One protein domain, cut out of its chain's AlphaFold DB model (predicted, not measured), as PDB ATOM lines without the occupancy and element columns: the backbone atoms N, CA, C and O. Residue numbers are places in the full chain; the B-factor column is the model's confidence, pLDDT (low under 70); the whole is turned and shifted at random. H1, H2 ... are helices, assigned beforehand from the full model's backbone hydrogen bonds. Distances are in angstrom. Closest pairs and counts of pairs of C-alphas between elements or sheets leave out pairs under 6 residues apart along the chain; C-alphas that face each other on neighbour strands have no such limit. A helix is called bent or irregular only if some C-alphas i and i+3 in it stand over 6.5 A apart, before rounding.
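Overview. This is residues 65 to 145 of the 145 residues of an uncharacterized protein of termite gut metagenome (UniProt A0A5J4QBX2). The long helix H4 is an arm on a small head of three shorter helices, H1, H2 and H3, which are set at wide angles to one another; its residues 126 to 142 stick out. Inside the head, H1 touches both H2 and H3, and the base of the arm packs on H1. The printed part has 81 residues with four named helices, in the order H1, H2, H3, H4, and no named strand; the class is all helix. The whole is loose, with a radius of gyration of the C-alphas of 17.0 A, and elongated, spanning 55 by 30 by 24 A.

Arrangement. H4, residues 120 to 142, touches H1, residues 65 to 76, with residues 121 to 122 alone; the closest C-alphas, of Phe 121 and Asp 66, are 5.6 A apart, and the lines are about perpendicular at 84 degrees. H1 is the hub. With residues 71 to 75 alone it touches H2, residues 85 to 96, at a steep tilt of 52 degrees, opposite ways; the closest C-alphas, of His 75 and Leu 85, are 6.4 A apart. With residues 65 to 68 alone H1 touches H3, residues 100 to 111, about perpendicular at 79 degrees; the closest C-alphas, of Val 68 and Cys 107, are 6.4 A apart. H4 is apart from H2 and H3. Every O i to N i+4 pair is within hydrogen-bond range in H1, H2 and H4, and 6 of 8 in H3.

Along the chain. H4 is 33.1 A long, from C-alpha 120 at (-27.455, -34.263, -8.213) to C-alpha 142 at (-50.805, -10.908, -6.641). H1 is 16.3 A long and begins at (-26.297, -41.710, -1.808). H2 is 16.1 A and H3 17.9 A long; H3 is irregular, with C-alphas 101 and 104 7.7 A apart.

Size, cuts and confidence. The C-alphas farthest apart, of Arg 105 and Arg 145, are 55.4 A apart. The printed part has no cut and no long link. Model pLDDT is under 70 at residues 100 to 118 and 142 to 145.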
ATOM      1  N   VAL A  65     -27.182 -42.590  -1.037       82.19
ATOM      2  CA  VAL A  65     -26.297 -41.710  -1.808       82.19
ATOM      3  C   VAL A  65     -26.639 -40.245  -1.549       82.19
ATOM      4  O   VAL A  65     -25.732 -39.471  -1.256       82.19
ATOM      5  N   ASP A  66     -27.926 -39.893  -1.556       86.50
ATOM      6  CA  ASP A  66     -28.399 -38.527  -1.286       86.50
ATOM      7  C   ASP A  66     -27.973 -38.044   0.108       86.50
ATOM      8  O   ASP A  66     -27.515 -36.911   0.279       86.50
ATOM      9  N   LEU A  67     -28.062 -38.921   1.118       87.12
ATOM     10  CA  LEU A  67     -27.624 -38.578   2.472       87.12
ATOM     11  C   LEU A  67     -26.110 -38.375   2.538       87.12
ATOM     12  O   LEU A  67     -25.631 -37.476   3.230       87.12
ATOM     13  N   VAL A  68     -25.344 -39.216   1.840       85.19
ATOM     14  CA  VAL A  68     -23.884 -39.093   1.819       85.19
ATOM     15  C   VAL A  68     -23.454 -37.819   1.108       85.19
ATOM     16  O   VAL A  68     -22.541 -37.152   1.587       85.19
ATOM     17  N   GLU A  69     -24.134 -37.444   0.026       86.62
ATOM     18  CA  GLU A  69     -23.917 -36.176  -0.667       86.62
ATOM     19  C   GLU A  69     -24.160 -34.981   0.271       86.62
ATOM     20  O   GLU A  69     -23.289 -34.119   0.410       86.62
ATOM     21  N   LEU A  70     -25.290 -34.977   0.991       89.94
ATOM     22  CA  LEU A  70     -25.618 -33.948   1.981       89.94
ATOM     23  C   LEU A  70     -24.582 -33.881   3.108       89.94
ATOM     24  O   LEU A  70     -24.042 -32.815   3.396       89.94
ATOM     25  N   GLY A  71     -24.284 -35.017   3.742       89.06
ATOM     26  CA  GLY A  71     -23.329 -35.084   4.846       89.06
ATOM     27  C   GLY A  71     -21.931 -34.638   4.424       89.06
ATOM     28  O   GLY A  71     -21.274 -33.889   5.145       89.06
ATOM     29  N   TYR A  72     -21.488 -35.030   3.227       86.62
ATOM     30  CA  TYR A  72     -20.194 -34.610   2.706       86.62
ATOM     31  C   TYR A  72     -20.143 -33.101   2.450       86.62
ATOM     32  O   TYR A  72     -19.178 -32.465   2.866       86.62
ATOM     33  N   ALA A  73     -21.182 -32.516   1.847       89.25
ATOM     34  CA  ALA A  73     -21.247 -31.075   1.609       89.25
ATOM     35  C   ALA A  73     -21.258 -30.253   2.905       89.25
ATOM     36  O   ALA A  73     -20.589 -29.226   2.993       89.25
ATOM     37  N   LEU A  74     -21.974 -30.717   3.933       90.81
ATOM     38  CA  LEU A  74     -21.975 -30.057   5.239       90.81
ATOM     39  C   LEU A  74     -20.595 -30.122   5.908       90.81
ATOM     40  O   LEU A  74     -20.140 -29.141   6.494       90.81
ATOM     41  N   HIS A  75     -19.913 -31.265   5.800       89.62
ATOM     42  CA  HIS A  75     -18.566 -31.429   6.336       89.62
ATOM     43  C   HIS A  75     -17.544 -30.552   5.602       89.62
ATOM     44  O   HIS A  75     -16.729 -29.896   6.247       89.62
ATOM     45  N   THR A  76     -17.565 -30.513   4.265       87.88
ATOM     46  CA  THR A  76     -16.631 -29.686   3.481       87.88
ATOM     47  C   THR A  76     -16.889 -28.194   3.642       87.88
ATOM     48  O   THR A  76     -15.940 -27.419   3.583       87.88
ATOM     49  N   ALA A  77     -18.137 -27.789   3.890       90.38
ATOM     50  CA  ALA A  77     -18.468 -26.408   4.219       90.38
ATOM     51  C   ALA A  77     -17.896 -25.961   5.578       90.38
ATOM     52  O   ALA A  77     -17.838 -24.765   5.845       90.38
ATOM     53  N   GLY A  78     -17.489 -26.895   6.448       89.06
ATOM     54  CA  GLY A  78     -16.868 -26.581   7.739       89.06
ATOM     55  C   GLY A  78     -17.808 -25.906   8.744       89.06
ATOM     56  O   GLY A  78     -17.350 -25.406   9.769       89.06
ATOM     57  N   ILE A  79     -19.122 -25.907   8.489       89.81
ATOM     58  CA  ILE A  79     -20.119 -25.196   9.310       89.81
ATOM     59  C   ILE A  79     -20.224 -25.736  10.743       89.81
ATOM     60  O   ILE A  79     -20.688 -25.038  11.639       89.81
ATOM     61  N   PHE A  80     -19.785 -26.976  10.962       85.94
ATOM     62  CA  PHE A  80     -19.817 -27.662  12.253       85.94
ATOM     63  C   PHE A  80     -18.455 -27.654  12.973       85.94
ATOM     64  O   PHE A  80     -18.265 -28.388  13.943       85.94
ATOM     65  N   GLY A  81     -17.490 -26.854  12.506       86.38
ATOM     66  CA  GLY A  81     -16.149 -26.792  13.088       86.38
ATOM     67  C   GLY A  81     -15.347 -28.078  12.857       86.38
ATOM     68  O   GLY A  81     -15.298 -28.597  11.746       86.38
ATOM     69  N   THR A  82     -14.704 -28.603  13.904       87.25
ATOM     70  CA  THR A  82     -13.751 -29.731  13.830       87.25
ATOM     71  C   THR A  82     -14.404 -31.117  13.932       87.25
ATOM     72  O   THR A  82     -13.787 -32.063  14.431       87.25
ATOM     73  N   ILE A  83     -15.662 -31.263  13.514       91.38
ATOM     74  CA  ILE A  83     -16.344 -32.562  13.530       91.38
ATOM     75  C   ILE A  83     -15.746 -33.488  12.465       91.38
ATOM     76  O   ILE A  83     -15.544 -33.091  11.321       91.38
ATOM     77  N   SER A  84     -15.473 -34.744  12.821       88.00
ATOM     78  CA  SER A  84     -15.040 -35.733  11.827       88.00
ATOM     79  C   SER A  84     -16.215 -36.189  10.960       88.00
ATOM     80  O   SER A  84     -17.351 -36.276  11.426       88.00
ATOM     81  N   LEU A  85     -15.945 -36.583   9.716       84.06
ATOM     82  CA  LEU A  85     -16.980 -37.083   8.806       84.06
ATOM     83  C   LEU A  85     -17.755 -38.280   9.385       84.06
ATOM     84  O   LEU A  85     -18.970 -38.378   9.231       84.06
ATOM     85  N   LYS A  86     -17.063 -39.175  10.097       85.50
ATOM     86  CA  LYS A  86     -17.676 -40.329  10.772       85.50
ATOM     87  C   LYS A  86     -18.645 -39.892  11.871       85.50
ATOM     88  O   LYS A  86     -19.724 -40.463  11.998       85.50
ATOM     89  N   GLU A  87     -18.246 -38.891  12.648       88.12
ATOM     90  CA  GLU A  87     -19.056 -38.327  13.723       88.12
ATOM     91  C   GLU A  87     -20.295 -37.618  13.167       88.12
ATOM     92  O   GLU A  87     -21.404 -37.849  13.641       88.12
ATOM     93  N   LEU A  88     -20.139 -36.856  12.081       89.19
ATOM     94  CA  LEU A  88     -21.263 -36.230  11.390       89.19
ATOM     95  C   LEU A  88     -22.281 -37.269  10.897       89.19
ATOM     96  O   LEU A  88     -23.474 -37.121  11.143       89.19
ATOM     97  N   PHE A  89     -21.832 -38.348  10.249       86.62
ATOM     98  CA  PHE A  89     -22.744 -39.406   9.804       86.62
ATOM     99  C   PHE A  89     -23.416 -40.148  10.958       86.62
ATOM    100  O   PHE A  89     -24.556 -40.575  10.797       86.62
ATOM    101  N   ARG A  90     -22.759 -40.274  12.119       87.31
ATOM    102  CA  ARG A  90     -23.398 -40.804  13.331       87.31
ATOM    103  C   ARG A  90     -24.593 -39.944  13.735       87.31
ATOM    104  O   ARG A  90     -25.689 -40.476  13.873       87.31
ATOM    105  N   VAL A  91     -24.385 -38.632  13.840       88.38
ATOM    106  CA  VAL A  91     -25.441 -37.672  14.192       88.38
ATOM    107  C   VAL A  91     -26.567 -37.690  13.159       88.38
ATOM    108  O   VAL A  91     -27.734 -37.794  13.526       88.38
ATOM    109  N   LEU A  92     -26.240 -37.653  11.864       87.94
ATOM    110  CA  LEU A  92     -27.248 -37.721  10.802       87.94
ATOM    111  C   LEU A  92     -28.045 -39.033  10.858       87.94
ATOM    112  O   LEU A  92     -29.253 -39.008  10.662       87.94
ATOM    113  N   GLY A  93     -27.404 -40.162  11.168       86.06
ATOM    114  CA  GLY A  93     -28.091 -41.441  11.346       86.06
ATOM    115  C   GLY A  93     -29.072 -41.450  12.517       86.06
ATOM    116  O   GLY A  93     -30.166 -41.989  12.383       86.06
ATOM    117  N   GLU A  94     -28.719 -40.816  13.637       85.50
ATOM    118  CA  GLU A  94     -29.621 -40.662  14.787       85.50
ATOM    119  C   GLU A  94     -30.814 -39.752  14.462       85.50
ATOM    120  O   GLU A  94     -31.954 -40.099  14.774       85.50
ATOM    121  N   VAL A  95     -30.564 -38.621  13.791       87.06
ATOM    122  CA  VAL A  95     -31.603 -37.658  13.385       87.06
ATOM    123  C   VAL A  95     -32.574 -38.275  12.381       87.06
ATOM    124  O   VAL A  95     -33.787 -38.058  12.476       87.06
ATOM    125  N   PHE A  96     -32.042 -39.042  11.428       87.62
ATOM    126  CA  PHE A  96     -32.804 -39.559  10.299       87.62
ATOM    127  C   PHE A  96     -33.314 -41.004  10.443       87.62
ATOM    128  O   PHE A  96     -33.948 -41.533   9.526       87.62
ATOM    129  N   ASP A  97     -33.031 -41.642  11.581       83.62
ATOM    130  CA  ASP A  97     -33.317 -43.057  11.854       83.62
ATOM    131  C   ASP A  97     -32.738 -44.009  10.788       83.62
ATOM    132  O   ASP A  97     -33.414 -44.902  10.280       83.62
ATOM    133  N   ILE A  98     -31.471 -43.794  10.415       81.75
ATOM    134  CA  ILE A  98     -30.769 -44.599   9.405       81.75
ATOM    135  C   ILE A  98     -29.604 -45.351  10.042       81.75
ATOM    136  O   ILE A  98     -28.784 -44.778  10.762       81.75
ATOM    137  N   GLU A  99     -29.464 -46.632   9.701       72.12
ATOM    138  CA  GLU A  99     -28.315 -47.430  10.118       72.12
ATOM    139  C   GLU A  99     -27.015 -46.949   9.458       72.12
ATOM    140  O   GLU A  99     -26.803 -47.058   8.248       72.12
ATOM    141  N   THR A 100     -26.085 -46.469  10.282       65.00
ATOM    142  CA  THR A 100     -24.827 -45.845   9.840       65.00
ATOM    143  C   THR A 100     -23.737 -46.816   9.401       65.00
ATOM    144  O   THR A 100     -22.659 -46.387   8.979       65.00
ATOM    145  N   LYS A 101     -24.003 -48.127   9.444       63.12
ATOM    146  CA  LYS A 101     -23.004 -49.178   9.187       63.12
ATOM    147  C   LYS A 101     -22.384 -49.125   7.786       63.12
ATOM    148  O   LYS A 101     -21.248 -49.561   7.628       63.12
ATOM    149  N   ASN A 102     -23.062 -48.541   6.794       61.91
ATOM    150  CA  ASN A 102     -22.621 -48.591   5.394       61.91
ATOM    151  C   ASN A 102     -22.053 -47.273   4.831       61.91
ATOM    152  O   ASN A 102     -21.507 -47.275   3.727       61.91
ATOM    153  N   PHE A 103     -22.089 -46.157   5.572       65.56
ATOM    154  CA  PHE A 103     -21.729 -44.844   5.011       65.56
ATOM    155  C   PHE A 103     -20.250 -44.687   4.641       65.56
ATOM    156  O   PHE A 103     -19.936 -43.973   3.694       65.56
ATOM    157  N   SER A 104     -19.327 -45.378   5.320       60.94
ATOM    158  CA  SER A 104     -17.890 -45.295   4.985       60.94
ATOM    159  C   SER A 104     -17.570 -45.896   3.610       60.94
ATOM    160  O   SER A 104     -16.758 -45.345   2.861       60.94
ATOM    161  N   ARG A 105     -18.249 -46.990   3.241       64.56
ATOM    162  CA  ARG A 105     -18.090 -47.626   1.927       64.56
ATOM    163  C   ARG A 105     -18.769 -46.791   0.847       64.56
ATOM    164  O   ARG A 105     -18.120 -46.434  -0.126       64.56
ATOM    165  N   THR A 106     -20.003 -46.342   1.096       62.25
ATOM    166  CA  THR A 106     -20.739 -45.459   0.179       62.25
ATOM    167  C   THR A 106     -20.016 -44.129  -0.067       62.25
ATOM    168  O   THR A 106     -20.013 -43.644  -1.192       62.25
ATOM    169  N   CYS A 107     -19.333 -43.559   0.933       60.31
ATOM    170  CA  CYS A 107     -18.523 -42.347   0.760       60.31
ATOM    171  C   CYS A 107     -17.320 -42.576  -0.171       60.31
ATOM    172  O   CYS A 107     -17.022 -41.734  -1.017       60.31
ATOM    173  N   THR A 108     -16.663 -43.734  -0.065       62.50
ATOM    174  CA  THR A 108     -15.576 -44.129  -0.976       62.50
ATOM    175  C   THR A 108     -16.108 -44.399  -2.384       62.50
ATOM    176  O   THR A 108     -15.544 -43.924  -3.366       62.50
ATOM    177  N   ASP A 109     -17.247 -45.080  -2.487       63.06
ATOM    178  CA  ASP A 109     -17.894 -45.386  -3.763       63.06
ATOM    179  C   ASP A 109     -18.381 -44.119  -4.483       63.06
ATOM    180  O   ASP A 109     -18.321 -44.057  -5.707       63.06
ATOM    181  N   ILE A 110     -18.820 -43.088  -3.749       62.34
ATOM    182  CA  ILE A 110     -19.189 -41.778  -4.311       62.34
ATOM    183  C   ILE A 110     -17.951 -41.011  -4.777       62.34
ATOM    184  O   ILE A 110     -17.969 -40.469  -5.881       62.34
ATOM    185  N   LYS A 111     -16.851 -41.019  -4.007       61.94
ATOM    186  CA  LYS A 111     -15.568 -40.435  -4.447       61.94
ATOM    187  C   LYS A 111     -15.060 -41.053  -5.755       61.94
ATOM    188  O   LYS A 111     -14.443 -40.352  -6.551       61.94
ATOM    189  N   ASN A 112     -15.342 -42.337  -5.980       58.75
ATOM    190  CA  ASN A 112     -14.855 -43.096  -7.132       58.75
ATOM    191  C   ASN A 112     -15.765 -43.019  -8.376       58.75
ATOM    192  O   ASN A 112     -15.364 -43.466  -9.452       58.75
ATOM    193  N   ARG A 113     -16.978 -42.453  -8.282       58.81
ATOM    194  CA  ARG A 113     -17.861 -42.251  -9.445       58.81
ATOM    195  C   ARG A 113     -17.488 -40.956 -10.170       58.81
ATOM    196  O   ARG A 113     -18.043 -39.891  -9.930       58.81
ATOM    197  N   THR A 114     -16.549 -41.066 -11.104       53.84
ATOM    198  CA  THR A 114     -16.103 -39.965 -11.980       53.84
ATOM    199  C   THR A 114     -17.123 -39.603 -13.076       53.84
ATOM    200  O   THR A 114     -16.959 -38.574 -13.728       53.84
ATOM    201  N   THR A 115     -18.205 -40.370 -13.250       45.91
ATOM    202  CA  THR A 115     -19.084 -40.289 -14.431       45.91
ATOM    203  C   THR A 115     -20.525 -39.906 -14.046       45.91
ATOM    204  O   THR A 115     -21.303 -40.764 -13.635       45.91
ATOM    205  N   GLY A 116     -20.879 -38.618 -14.161       58.28
ATOM    206  CA  GLY A 116     -22.233 -38.075 -13.926       58.28
ATOM    207  C   GLY A 116     -22.269 -36.827 -13.032       58.28
ATOM    208  O   GLY A 116     -21.253 -36.469 -12.440       58.28
ATOM    209  N   ASP A 117     -23.432 -36.163 -12.951       61.75
ATOM    210  CA  ASP A 117     -23.670 -34.958 -12.135       61.75
ATOM    211  C   ASP A 117     -23.401 -35.263 -10.648       61.75
ATOM    212  O   ASP A 117     -24.235 -35.839  -9.945       61.75
ATOM    213  N   ARG A 118     -22.174 -34.958 -10.198       68.75
ATOM    214  CA  ARG A 118     -21.596 -35.385  -8.908       68.75
ATOM    215  C   ARG A 118     -22.367 -34.864  -7.694       68.75
ATOM    216  O   ARG A 118     -22.142 -35.352  -6.592       68.75
ATOM    217  N   THR A 119     -23.234 -33.873  -7.904       83.00
ATOM    218  CA  THR A 119     -24.013 -33.193  -6.866       83.00
ATOM    219  C   THR A 119     -25.504 -33.121  -7.214       83.00
ATOM    220  O   THR A 119     -26.146 -32.076  -7.071       83.00
ATOM    221  N   LYS A 120     -26.063 -34.214  -7.748       86.38
ATOM    222  CA  LYS A 120     -27.455 -34.263  -8.213       86.38
ATOM    223  C   LYS A 120     -28.459 -33.953  -7.095       86.38
ATOM    224  O   LYS A 120     -29.439 -33.240  -7.344       86.38
ATOM    225  N   PHE A 121     -28.249 -34.472  -5.885       88.62
ATOM    226  CA  PHE A 121     -29.173 -34.243  -4.776       88.62
ATOM    227  C   PHE A 121     -29.167 -32.773  -4.347       88.62
ATOM    228  O   PHE A 121     -30.225 -32.149  -4.251       88.62
ATOM    229  N   LEU A 122     -27.987 -32.175  -4.181       91.44
ATOM    230  CA  LEU A 122     -27.834 -30.772  -3.798       91.44
ATOM    231  C   LEU A 122     -28.352 -29.823  -4.882       91.44
ATOM    232  O   LEU A 122     -29.013 -28.835  -4.559       91.44
ATOM    233  N   ASN A 123     -28.128 -30.141  -6.160       92.25
ATOM    234  CA  ASN A 123     -28.705 -29.396  -7.283       92.25
ATOM    235  C   ASN A 123     -30.241 -29.415  -7.225       92.25
ATOM    236  O   ASN A 123     -30.887 -28.378  -7.393       92.25
ATOM    237  N   THR A 124     -30.824 -30.575  -6.907       93.12
ATOM    238  CA  THR A 124     -32.275 -30.732  -6.732       93.12
ATOM    239  C   THR A 124     -32.792 -29.905  -5.550       93.12
ATOM    240  O   THR A 124     -33.779 -29.182  -5.692       93.12
ATOM    241  N   LEU A 125     -32.114 -29.948  -4.395       94.38
ATOM    242  CA  LEU A 125     -32.479 -29.143  -3.221       94.38
ATOM    243  C   LEU A 125     -32.422 -27.641  -3.516       94.38
ATOM    244  O   LEU A 125     -33.361 -26.913  -3.187       94.38
ATOM    245  N   LYS A 126     -31.355 -27.185  -4.180       95.06
ATOM    246  CA  LYS A 126     -31.193 -25.791  -4.602       95.06
ATOM    247  C   LYS A 126     -32.337 -25.353  -5.516       95.06
ATOM    248  O   LYS A 126     -32.950 -24.320  -5.260       95.06
ATOM    249  N   GLY A 127     -32.643 -26.136  -6.553       95.75
ATOM    250  CA  GLY A 127     -33.730 -25.830  -7.486       95.75
ATOM    251  C   GLY A 127     -35.094 -25.756  -6.795       95.75
ATOM    252  O   GLY A 127     -35.855 -24.817  -7.025       95.75
ATOM    253  N   ASN A 128     -35.377 -26.693  -5.885       94.56
ATOM    254  CA  ASN A 128     -36.610 -26.695  -5.097       94.56
ATOM    255  C   ASN A 128     -36.744 -25.454  -4.207       94.56
ATOM    256  O   ASN A 128     -37.832 -24.881  -4.128       94.56
ATOM    257  N   LEU A 129     -35.656 -25.038  -3.553       94.75
ATOM    258  CA  LEU A 129     -35.644 -23.842  -2.715       94.75
ATOM    259  C   LEU A 129     -35.901 -22.580  -3.544       94.75
ATOM    260  O   LEU A 129     -36.777 -21.797  -3.190       94.75
ATOM    261  N   ILE A 130     -35.188 -22.415  -4.662       96.44
ATOM    262  CA  ILE A 130     -35.359 -21.264  -5.563       96.44
ATOM    263  C   ILE A 130     -36.806 -21.184  -6.051       96.44
ATOM    264  O   ILE A 130     -37.450 -20.154  -5.878       96.44
ATOM    265  N   ARG A 131     -37.359 -22.292  -6.564       95.38
ATOM    266  CA  ARG A 131     -38.752 -22.343  -7.031       95.38
ATOM    267  C   ARG A 131     -39.732 -21.898  -5.943       95.38
ATOM    268  O   ARG A 131     -40.643 -21.123  -6.222       95.38
ATOM    269  N   LYS A 132     -39.544 -22.366  -4.704       93.69
ATOM    270  CA  LYS A 132     -40.428 -22.015  -3.585       93.69
ATOM    271  C   LYS A 132     -40.347 -20.529  -3.219       93.69
ATOM    272  O   LYS A 132     -41.371 -19.933  -2.878       93.69
ATOM    273  N   LEU A 133     -39.156 -19.934  -3.288       93.56
ATOM    274  CA  LEU A 133     -38.965 -18.501  -3.060       93.56
ATOM    275  C   LEU A 133     -39.668 -17.674  -4.144       93.56
ATOM    276  O   LEU A 133     -40.467 -16.804  -3.811       93.56
ATOM    277  N   GLU A 134     -39.479 -18.016  -5.419       94.19
ATOM    278  CA  GLU A 134     -40.138 -17.313  -6.527       94.19
ATOM    279  C   GLU A 134     -41.673 -17.445  -6.498       94.19
ATOM    280  O   GLU A 134     -42.390 -16.507  -6.838       94.19
ATOM    281  N   GLU A 135     -42.211 -18.611  -6.116       92.06
ATOM    282  CA  GLU A 135     -43.655 -18.798  -5.892       92.06
ATOM    283  C   GLU A 135     -44.182 -17.832  -4.827       92.06
ATOM    284  O   GLU A 135     -45.187 -17.156  -5.043       92.06
ATOM    285  N   THR A 136     -43.463 -17.714  -3.710       88.44
ATOM    286  CA  THR A 136     -43.839 -16.831  -2.599       88.44
ATOM    287  C   THR A 136     -43.797 -15.358  -3.018       88.44
ATOM    288  O   THR A 136     -44.701 -14.591  -2.690       88.44
ATOM    289  N   GLU A 137     -42.786 -14.952  -3.790       86.12
ATOM    290  CA  GLU A 137     -42.690 -13.592  -4.333       86.12
ATOM    291  C   GLU A 137     -43.848 -13.270  -5.285       86.12
ATOM    292  O   GLU A 137     -44.459 -12.203  -5.175       86.12
ATOM    293  N   ARG A 138     -44.207 -14.208  -6.173       81.44
ATOM    294  CA  ARG A 138     -45.366 -14.069  -7.071       81.44
ATOM    295  C   ARG A 138     -46.667 -13.892  -6.277       81.44
ATOM    296  O   ARG A 138     -47.410 -12.948  -6.529       81.44
ATOM    297  N   GLU A 139     -46.906 -14.713  -5.256       77.44
ATOM    298  CA  GLU A 139     -48.097 -14.611  -4.395       77.44
ATOM    299  C   GLU A 139     -48.221 -13.250  -3.680       77.44
ATOM    300  O   GLU A 139     -49.325 -12.713  -3.545       77.44
ATOM    301  N   ILE A 140     -47.099 -12.661  -3.248       75.56
ATOM    302  CA  ILE A 140     -47.069 -11.332  -2.615       75.56
ATOM    303  C   ILE A 140     -47.451 -10.231  -3.614       75.56
ATOM    304  O   ILE A 140     -48.165  -9.293  -3.252       75.56
ATOM    305  N   VAL A 141     -46.998 -10.336  -4.866       74.38
ATOM    306  CA  VAL A 141     -47.341  -9.380  -5.930       74.38
ATOM    307  C   VAL A 141     -48.822  -9.482  -6.304       74.38
ATOM    308  O   VAL A 141     -49.474  -8.453  -6.469       74.38
ATOM    309  N   GLN A 142     -49.379 -10.697  -6.371       63.53
ATOM    310  CA  GLN A 142     -50.805 -10.908  -6.641       63.53
ATOM    311  C   GLN A 142     -51.721 -10.357  -5.534       63.53
ATOM    312  O   GLN A 142     -52.786  -9.849  -5.852       63.53
ATOM    313  N   LYS A 143     -51.323 -10.423  -4.254       63.12
ATOM    314  CA  LYS A 143     -52.121  -9.909  -3.116       63.12
ATOM    315  C   LYS A 143     -52.084  -8.386  -2.936       63.12
ATOM    316  O   LYS A 143     -52.825  -7.860  -2.112       63.12
ATOM    317  N   LYS A 144     -51.194  -7.688  -3.645       56.62
ATOM    318  CA  LYS A 144     -51.088  -6.216  -3.635       56.62
ATOM    319  C   LYS A 144     -51.846  -5.541  -4.786       56.62
ATOM    320  O   LYS A 144     -51.807  -4.316  -4.878       56.62
ATOM    321  N   ARG A 145     -52.482  -6.322  -5.658       50.47
ATOM    322  CA  ARG A 145     -53.416  -5.854  -6.687       50.47
ATOM    323  C   ARG A 145     -54.843  -6.086  -6.221       50.47
ATOM    324  O   ARG A 145     -55.687  -5.247  -6.589       50.47
TER     325      ARG A 145